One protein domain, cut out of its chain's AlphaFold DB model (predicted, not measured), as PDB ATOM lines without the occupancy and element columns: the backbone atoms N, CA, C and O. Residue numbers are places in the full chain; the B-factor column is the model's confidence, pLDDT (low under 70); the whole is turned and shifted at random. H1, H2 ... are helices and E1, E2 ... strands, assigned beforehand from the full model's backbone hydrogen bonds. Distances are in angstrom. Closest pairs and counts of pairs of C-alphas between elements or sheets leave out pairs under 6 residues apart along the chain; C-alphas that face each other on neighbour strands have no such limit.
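This is residues 25 to 83 of the 134 residues of an uncharacterized protein of Alkalispirochaeta americana (UniProt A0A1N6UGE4). A small parallel ribbon of two short strands, E1 and E2, has a long helix, H2, packed along it with residues 66 to 76, while the short helix H1 crosses the later part of H2 at a steep tilt. The long axis runs from the loop at Gly 60 to the last residue of H2, Gln 83. The printed part has 59 residues, with two named helices and two named strands in the order H1, E1, E2, H2; the class is mixed, helices and strands. It is compact, with a radius of gyration of the C-alphas of 11.5 A, and spans 37 by 18 by 17 A, a rod in outline.

Look first at E1, residues 37 to 40, and E2, residues 52 to 55: they are parallel neighbours at 35 degrees, with N 39 and O 53 2.8 A apart and N 55 and O 39 2.9 A apart, within hydrogen-bond range. Residues 47 to 48 pair with 53 to 54 of E2, antiparallel. From E2 go to H2, residues 66 to 83; their closest C-alphas, Val 52 and Asp 73, are 5.8 A apart. H1, residues 25 to 32, touches H2, which meets it with residues 72 to 80 alone; the closest C-alphas, Ser 31 and Arg 80, are 5.5 A apart, and the helices run the same way at a steep tilt of 59 degrees. H1 and E2 are only just apart, at 8.3 A. In H1 and H2 every O i to N i+4 pair is within hydrogen-bond range.

Find C-alpha 25 at (-117.324, -66.521, 7.508), where H1 begins and runs 10.5 A. E1 begins at C-alpha 37, (-119.935, -55.874, 9.079), and runs 10.0 A; E2 runs 9.6 A. H2 runs 26.1 A to C-alpha 83 at (-120.618, -69.739, 21.750).

The C-alphas of Gly 60 and Gln 83, the two farthest apart, are 37.3 A apart. The printed part has no cut. The link from H1 to E1 is tight, that from E2 to H2 short, and that from E1 to E2, 11 residues, long. The mean pLDDT of the printed part is 80.7; residues 33 to 34, 44 and 59 to 62 are under 70.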
ATOM      1  N   THR A  25    -118.624 -66.854   6.914       81.88
ATOM      2  CA  THR A  25    -117.324 -66.521   7.508       81.88
ATOM      3  C   THR A  25    -117.252 -65.080   7.997       81.88
ATOM      4  O   THR A  25    -116.622 -64.829   9.022       81.88
ATOM      5  N   ASP A  26    -117.906 -64.143   7.308       79.00
ATOM      6  CA  ASP A  26    -117.913 -62.732   7.703       79.00
ATOM      7  C   ASP A  26    -118.828 -62.514   8.912       79.00
ATOM      8  O   ASP A  26    -118.478 -61.751   9.808       79.00
ATOM      9  N   LEU A  27    -119.945 -63.247   8.998       79.38
ATOM     10  CA  LEU A  27    -120.852 -63.213  10.153       79.38
ATOM     11  C   LEU A  27    -120.199 -63.806  11.408       79.38
ATOM     12  O   LEU A  27    -120.265 -63.208  12.478       79.38
ATOM     13  N   VAL A  28    -119.520 -64.948  11.273       80.75
ATOM     14  CA  VAL A  28    -118.771 -65.573  12.377       80.75
ATOM     15  C   VAL A  28    -117.593 -64.692  12.795       80.75
ATOM     16  O   VAL A  28    -117.314 -64.519  13.977       80.75
ATOM     17  N   ARG A  29    -116.904 -64.060  11.841       80.56
ATOM     18  CA  ARG A  29    -115.840 -63.106  12.168       80.56
ATOM     19  C   ARG A  29    -116.382 -61.893  12.925       80.56
ATOM     20  O   ARG A  29    -115.701 -61.423  13.830       80.56
ATOM     21  N   ALA A  30    -117.574 -61.416  12.578       79.25
ATOM     22  CA  ALA A  30    -118.247 -60.315  13.262       79.25
ATOM     23  C   ALA A  30    -118.738 -60.672  14.667       79.25
ATOM     24  O   ALA A  30    -118.812 -59.798  15.523       79.25
ATOM     25  N   SER A  31    -119.069 -61.944  14.916       78.94
ATOM     26  CA  SER A  31    -119.401 -62.403  16.267       78.94
ATOM     27  C   SER A  31    -118.154 -62.503  17.151       78.94
ATOM     28  O   SER A  31    -118.229 -62.233  18.342       78.94
ATOM     29  N   LEU A  32    -117.008 -62.885  16.569       77.88
ATOM     30  CA  LEU A  32    -115.738 -63.082  17.283       77.88
ATOM     31  C   LEU A  32    -114.932 -61.792  17.476       77.88
ATOM     32  O   LEU A  32    -114.186 -61.655  18.442       77.88
ATOM     33  N   ARG A  33    -115.018 -60.860  16.524       68.00
ATOM     34  CA  ARG A  33    -114.308 -59.578  16.548       68.00
ATOM     35  C   ARG A  33    -115.337 -58.468  16.659       68.00
ATOM     36  O   ARG A  33    -116.249 -58.421  15.849       68.00
ATOM     37  N   SER A  34    -115.120 -57.498  17.547       67.56
ATOM     38  CA  SER A  34    -115.999 -56.326  17.753       67.56
ATOM     39  C   SER A  34    -116.079 -55.349  16.562       67.56
ATOM     40  O   SER A  34    -116.391 -54.172  16.735       67.56
ATOM     41  N   HIS A  35    -115.739 -55.795  15.352       76.50
ATOM     42  CA  HIS A  35    -115.782 -55.002  14.137       76.50
ATOM     43  C   HIS A  35    -117.072 -55.320  13.376       76.50
ATOM     44  O   HIS A  35    -117.213 -56.429  12.859       76.50
ATOM     45  N   PRO A  36    -118.007 -54.363  13.287       78.88
ATOM     46  CA  PRO A  36    -119.284 -54.591  12.633       78.88
ATOM     47  C   PRO A  36    -119.124 -54.733  11.116       78.88
ATOM     48  O   PRO A  36    -118.284 -54.071  10.497       78.88
ATOM     49  N   VAL A  37    -119.971 -55.566  10.514       81.12
ATOM     50  CA  VAL A  37    -119.935 -55.874   9.079       81.12
ATOM     51  C   VAL A  37    -120.610 -54.772   8.285       81.12
ATOM     52  O   VAL A  37    -121.791 -54.495   8.492       81.12
ATOM     53  N   SER A  38    -119.894 -54.174   7.336       83.25
ATOM     54  CA  SER A  38    -120.486 -53.201   6.415       83.25
ATOM     55  C   SER A  38    -121.218 -53.909   5.274       83.25
ATOM     56  O   SER A  38    -120.618 -54.715   4.563       83.25
ATOM     57  N   ILE A  39    -122.501 -53.595   5.089       83.75
ATOM     58  CA  ILE A  39    -123.403 -54.200   4.104       83.75
ATOM     59  C   ILE A  39    -124.112 -53.084   3.324       83.75
ATOM     60  O   ILE A  39    -124.660 -52.173   3.946       83.75
ATOM     61  N   PRO A  40    -124.158 -53.138   1.981       85.56
ATOM     62  CA  PRO A  40    -124.938 -52.197   1.188       85.56
ATOM     63  C   PRO A  40    -126.425 -52.261   1.553       85.56
ATOM     64  O   PRO A  40    -127.010 -53.346   1.546       85.56
ATOM     65  N   VAL A  41    -127.050 -51.123   1.857       85.19
ATOM     66  CA  VAL A  41    -128.479 -51.037   2.202       85.19
ATOM     67  C   VAL A  41    -129.294 -50.477   1.037       85.19
ATOM     68  O   VAL A  41    -128.828 -49.619   0.294       85.19
ATOM     69  N   THR A  42    -130.519 -50.964   0.846       82.31
ATOM     70  CA  THR A  42    -131.448 -50.385  -0.130       82.31
ATOM     71  C   THR A  42    -131.884 -49.007   0.369       82.31
ATOM     72  O   THR A  42    -132.675 -48.906   1.304       82.31
ATOM     73  N   GLY A  43    -131.349 -47.948  -0.236       73.69
ATOM     74  CA  GLY A  43    -131.656 -46.561   0.110       73.69
ATOM     75  C   GLY A  43    -130.410 -45.681   0.159       73.69
ATOM     76  O   GLY A  43    -129.292 -46.140  -0.059       73.69
ATOM     77  N   SER A  44    -130.608 -44.397   0.446       67.88
ATOM     78  CA  SER A  44    -129.534 -43.398   0.531       67.88
ATOM     79  C   SER A  44    -128.996 -43.186   1.950       67.88
ATOM     80  O   SER A  44    -128.094 -42.376   2.146       67.88
ATOM     81  N   MET A  45    -129.542 -43.881   2.954       76.50
ATOM     82  CA  MET A  45    -129.242 -43.617   4.361       76.50
ATOM     83  C   MET A  45    -128.305 -44.661   4.962       76.50
ATOM     84  O   MET A  45    -128.492 -45.863   4.788       76.50
ATOM     85  N   TYR A  46    -127.338 -44.193   5.749       84.25
ATOM     86  CA  TYR A  46    -126.540 -45.055   6.613       84.25
ATOM     87  C   TYR A  46    -127.417 -45.663   7.705       84.25
ATOM     88  O   TYR A  46    -128.259 -44.991   8.298       84.25
ATOM     89  N   THR A  47    -127.191 -46.936   8.006       85.12
ATOM     90  CA  THR A  47    -127.832 -47.618   9.135       85.12
ATOM     91  C   THR A  47    -126.750 -48.165  10.045       85.12
ATOM     92  O   THR A  47    -125.777 -48.750   9.576       85.12
ATOM     93  N   ARG A  48    -126.914 -48.023  11.356       87.50
ATOM     94  CA  ARG A  48    -126.019 -48.643  12.328       87.50
ATOM     95  C   ARG A  48    -126.821 -49.565  13.232       87.50
ATOM     96  O   ARG A  48    -127.722 -49.105  13.924       87.50
ATOM     97  N   LEU A  49    -126.488 -50.845  13.186       86.00
ATOM     98  CA  LEU A  49    -126.916 -51.862  14.136       86.00
ATOM     99  C   LEU A  49    -125.720 -52.234  15.026       86.00
ATOM    100  O   LEU A  49    -124.644 -51.634  14.905       86.00
ATOM    101  N   GLU A  50    -125.917 -53.181  15.937       86.56
ATOM    102  CA  GLU A  50    -124.898 -53.575  16.911       86.56
ATOM    103  C   GLU A  50    -123.688 -54.221  16.219       86.56
ATOM    104  O   GLU A  50    -122.549 -53.783  16.397       86.56
ATOM    105  N   HIS A  51    -123.955 -55.181  15.334       86.19
ATOM    106  CA  HIS A  51    -122.958 -55.987  14.634       86.19
ATOM    107  C   HIS A  51    -122.916 -55.720  13.122       86.19
ATOM    108  O   HIS A  51    -122.019 -56.199  12.425       86.19
ATOM    109  N   VAL A  52    -123.861 -54.937  12.591       86.50
ATOM    110  CA  VAL A  52    -123.985 -54.644  11.153       86.50
ATOM    111  C   VAL A  52    -124.056 -53.138  10.897       86.50
ATOM    112  O   VAL A  52    -124.798 -52.402  11.544       86.50
ATOM    113  N   ARG A  53    -123.320 -52.656   9.894       87.12
ATOM    114  CA  ARG A  53    -123.405 -51.286   9.372       87.12
ATOM    115  C   ARG A  53    -123.988 -51.302   7.964       87.12
ATOM    116  O   ARG A  53    -123.391 -51.841   7.045       87.12
ATOM    117  N   GLY A  54    -125.141 -50.678   7.785       85.31
ATOM    118  CA  GLY A  54    -125.686 -50.351   6.476       85.31
ATOM    119  C   GLY A  54    -124.939 -49.173   5.862       85.31
ATOM    120  O   GLY A  54    -124.956 -48.078   6.429       85.31
ATOM    121  N   ILE A  55    -124.308 -49.388   4.711       85.69
ATOM    122  CA  ILE A  55    -123.692 -48.331   3.900       85.69
ATOM    123  C   ILE A  55    -124.524 -48.107   2.630       85.69
ATOM    124  O   ILE A  55    -125.019 -49.079   2.057       85.69
ATOM    125  N   PRO A  56    -124.718 -46.861   2.174       79.44
ATOM    126  CA  PRO A  56    -125.365 -46.616   0.896       79.44
ATOM    127  C   PRO A  56    -124.500 -47.194  -0.242       79.44
ATOM    128  O   PRO A  56    -123.267 -47.131  -0.172       79.44
ATOM    129  N   PRO A  57    -125.108 -47.796  -1.275       79.00
ATOM    130  CA  PRO A  57    -124.372 -48.387  -2.384       79.00
ATOM    131  C   PRO A  57    -123.653 -47.298  -3.192       79.00
ATOM    132  O   PRO A  57    -124.238 -46.271  -3.526       79.00
ATOM    133  N   LEU A  58    -122.380 -47.534  -3.525       71.19
ATOM    134  CA  LEU A  58    -121.558 -46.597  -4.307       71.19
ATOM    135  C   LEU A  58    -122.004 -46.515  -5.778       71.19
ATOM    136  O   LEU A  58    -121.837 -45.474  -6.407       71.19
ATOM    137  N   GLN A  59    -122.566 -47.599  -6.329       67.06
ATOM    138  CA  GLN A  59    -123.094 -47.669  -7.695       67.06
ATOM    139  C   GLN A  59    -124.303 -48.620  -7.758       67.06
ATOM    140  O   GLN A  59    -124.221 -49.774  -7.337       67.06
ATOM    141  N   GLY A  60    -125.424 -48.145  -8.317       62.03
ATOM    142  CA  GLY A  60    -126.633 -48.941  -8.572       62.03
ATOM    143  C   GLY A  60    -127.675 -48.962  -7.441       62.03
ATOM    144  O   GLY A  60    -127.507 -48.360  -6.386       62.03
ATOM    145  N   HIS A  61    -128.799 -49.650  -7.687       62.62
ATOM    146  CA  HIS A  61    -129.899 -49.858  -6.721       62.62
ATOM    147  C   HIS A  61    -129.749 -51.166  -5.924       62.62
ATOM    148  O   HIS A  61    -130.685 -51.621  -5.267       62.62
ATOM    149  N   GLN A  62    -128.587 -51.815  -6.012       69.38
ATOM    150  CA  GLN A  62    -128.349 -53.105  -5.381       69.38
ATOM    151  C   GLN A  62    -127.899 -52.893  -3.935       69.38
ATOM    152  O   GLN A  62    -126.745 -52.590  -3.648       69.38
ATOM    153  N   GLY A  63    -128.850 -53.043  -3.020       74.62
ATOM    154  CA  GLY A  63    -128.630 -53.040  -1.582       74.62
ATOM    155  C   GLY A  63    -129.607 -53.992  -0.906       74.62
ATOM    156  O   GLY A  63    -130.573 -54.450  -1.522       74.62
ATOM    157  N   HIS A  64    -129.356 -54.306   0.357       83.62
ATOM    158  CA  HIS A  64    -130.231 -55.145   1.159       83.62
ATOM    159  C   HIS A  64    -131.289 -54.313   1.886       83.62
ATOM    160  O   HIS A  64    -130.963 -53.259   2.435       83.62
ATOM    161  N   PRO A  65    -132.545 -54.786   1.958       86.12
ATOM    162  CA  PRO A  65    -133.565 -54.085   2.718       86.12
ATOM    163  C   PRO A  65    -133.183 -54.074   4.199       86.12
ATOM    164  O   PRO A  65    -132.582 -55.023   4.709       86.12
ATOM    165  N   LEU A  66    -133.583 -53.021   4.910       84.56
ATOM    166  CA  LEU A  66    -133.294 -52.852   6.337       84.56
ATOM    167  C   LEU A  66    -133.725 -54.063   7.182       84.56
ATOM    168  O   LEU A  66    -133.031 -54.443   8.124       84.56
ATOM    169  N   SER A  67    -134.841 -54.705   6.823       86.56
ATOM    170  CA  SER A  67    -135.322 -55.935   7.465       86.56
ATOM    171  C   SER A  67    -134.287 -57.061   7.425       86.56
ATOM    172  O   SER A  67    -134.110 -57.774   8.411       86.56
ATOM    173  N   ARG A  68    -133.546 -57.186   6.319       85.06
ATOM    174  CA  ARG A  68    -132.489 -58.186   6.158       85.06
ATOM    175  C   ARG A  68    -131.242 -57.835   6.962       85.06
ATOM    176  O   ARG A  68    -130.636 -58.737   7.524       85.06
ATOM    177  N   LEU A  69    -130.890 -56.552   7.078       86.75
ATOM    178  CA  LEU A  69    -129.799 -56.124   7.964       86.75
ATOM    179  C   LEU A  69    -130.121 -56.459   9.427       86.75
ATOM    180  O   LEU A  69    -129.268 -57.001  10.119       86.75
ATOM    181  N   ARG A  70    -131.363 -56.215   9.873       87.94
ATOM    182  CA  ARG A  70    -131.822 -56.592  11.224       87.94
ATOM    183  C   ARG A  70    -131.787 -58.102  11.452       87.94
ATOM    184  O   ARG A  70    -131.386 -58.545  12.520       87.94
ATOM    185  N   ALA A  71    -132.176 -58.890  10.450       86.50
ATOM    186  CA  ALA A  71    -132.087 -60.345  10.535       86.50
ATOM    187  C   ALA A  71    -130.630 -60.824  10.666       86.50
ATOM    188  O   ALA A  71    -130.355 -61.721  11.455       86.50
ATOM    189  N   LEU A  72    -129.694 -60.212   9.932       86.69
ATOM    190  CA  LEU A  72    -128.266 -60.525  10.041       86.69
ATOM    191  C   LEU A  72    -127.690 -60.135  11.405       86.69
ATOM    192  O   LEU A  72    -126.934 -60.908  11.980       86.69
ATOM    193  N   ASP A  73    -128.085 -58.983  11.937       86.88
ATOM    194  CA  ASP A  73    -127.689 -58.534  13.272       86.88
ATOM    195  C   ASP A  73    -128.154 -59.519  14.357       86.88
ATOM    196  O   ASP A  73    -127.343 -60.009  15.138       86.88
ATOM    197  N   ALA A  74    -129.427 -59.934  14.313       87.62
ATOM    198  CA  ALA A  74    -129.974 -60.939  15.224       87.62
ATOM    199  C   ALA A  74    -129.289 -62.314  15.088       87.62
ATOM    200  O   ALA A  74    -129.103 -63.020  16.081       87.62
ATOM    201  N   LEU A  75    -128.899 -62.707  13.869       86.56
ATOM    202  CA  LEU A  75    -128.140 -63.938  13.637       86.56
ATOM    203  C   LEU A  75    -126.751 -63.874  14.275       86.56
ATOM    204  O   LEU A  75    -126.347 -64.843  14.913       86.56
ATOM    205  N   ILE A  76    -126.041 -62.748  14.150       85.56
ATOM    206  CA  ILE A  76    -124.724 -62.565  14.777       85.56
ATOM    207  C   ILE A  76    -124.852 -62.620  16.305       85.56
ATOM    208  O   ILE A  76    -124.089 -63.345  16.950       85.56
ATOM    209  N   THR A  77    -125.862 -61.958  16.876       86.38
ATOM    210  CA  THR A  77    -126.158 -62.027  18.317       86.38
ATOM    211  C   THR A  77    -126.420 -63.465  18.770       86.38
ATOM    212  O   THR A  77    -125.894 -63.902  19.792       86.38
ATOM    213  N   ARG A  78    -127.180 -64.245  17.990       85.31
ATOM    214  CA  ARG A  78    -127.453 -65.655  18.308       85.31
ATOM    215  C   ARG A  78    -126.201 -66.528  18.228       85.31
ATOM    216  O   ARG A  78    -126.016 -67.383  19.090       85.31
ATOM    217  N   ILE A  79    -125.353 -66.321  17.219       85.06
ATOM    218  CA  ILE A  79    -124.077 -67.042  17.089       85.06
ATOM    219  C   ILE A  79    -123.212 -66.774  18.322       85.06
ATOM    220  O   ILE A  79    -122.704 -67.718  18.926       85.06
ATOM    221  N   ARG A  80    -123.108 -65.513  18.748       82.50
ATOM    222  CA  ARG A  80    -122.356 -65.138  19.946       82.50
ATOM    223  C   ARG A  80    -122.912 -65.791  21.214       82.50
ATOM    224  O   ARG A  80    -122.163 -66.466  21.913       82.50
ATOM    225  N   GLY A  81    -124.221 -65.687  21.456       81.38
ATOM    226  CA  GLY A  81    -124.853 -66.322  22.620       81.38
ATOM    227  C   GLY A  81    -124.706 -67.849  22.633       81.38
ATOM    228  O   GLY A  81    -124.546 -68.445  23.691       81.38
ATOM    229  N   SER A  82    -124.695 -68.497  21.461       77.62
ATOM    230  CA  SER A  82    -124.446 -69.942  21.376       77.62
ATOM    231  C   SER A  82    -123.005 -70.326  21.721       77.62
ATOM    232  O   SER A  82    -122.797 -71.358  22.345       77.62
ATOM    233  N   GLN A  83    -122.015 -69.498  21.372       71.00
ATOM    234  CA  GLN A  83    -120.618 -69.739  21.750       71.00
ATOM    235  C   GLN A  83    -120.418 -69.571  23.255       71.00
ATOM    236  O   GLN A  83    -119.782 -70.408  23.882       71.00
TER     237      GLN A  83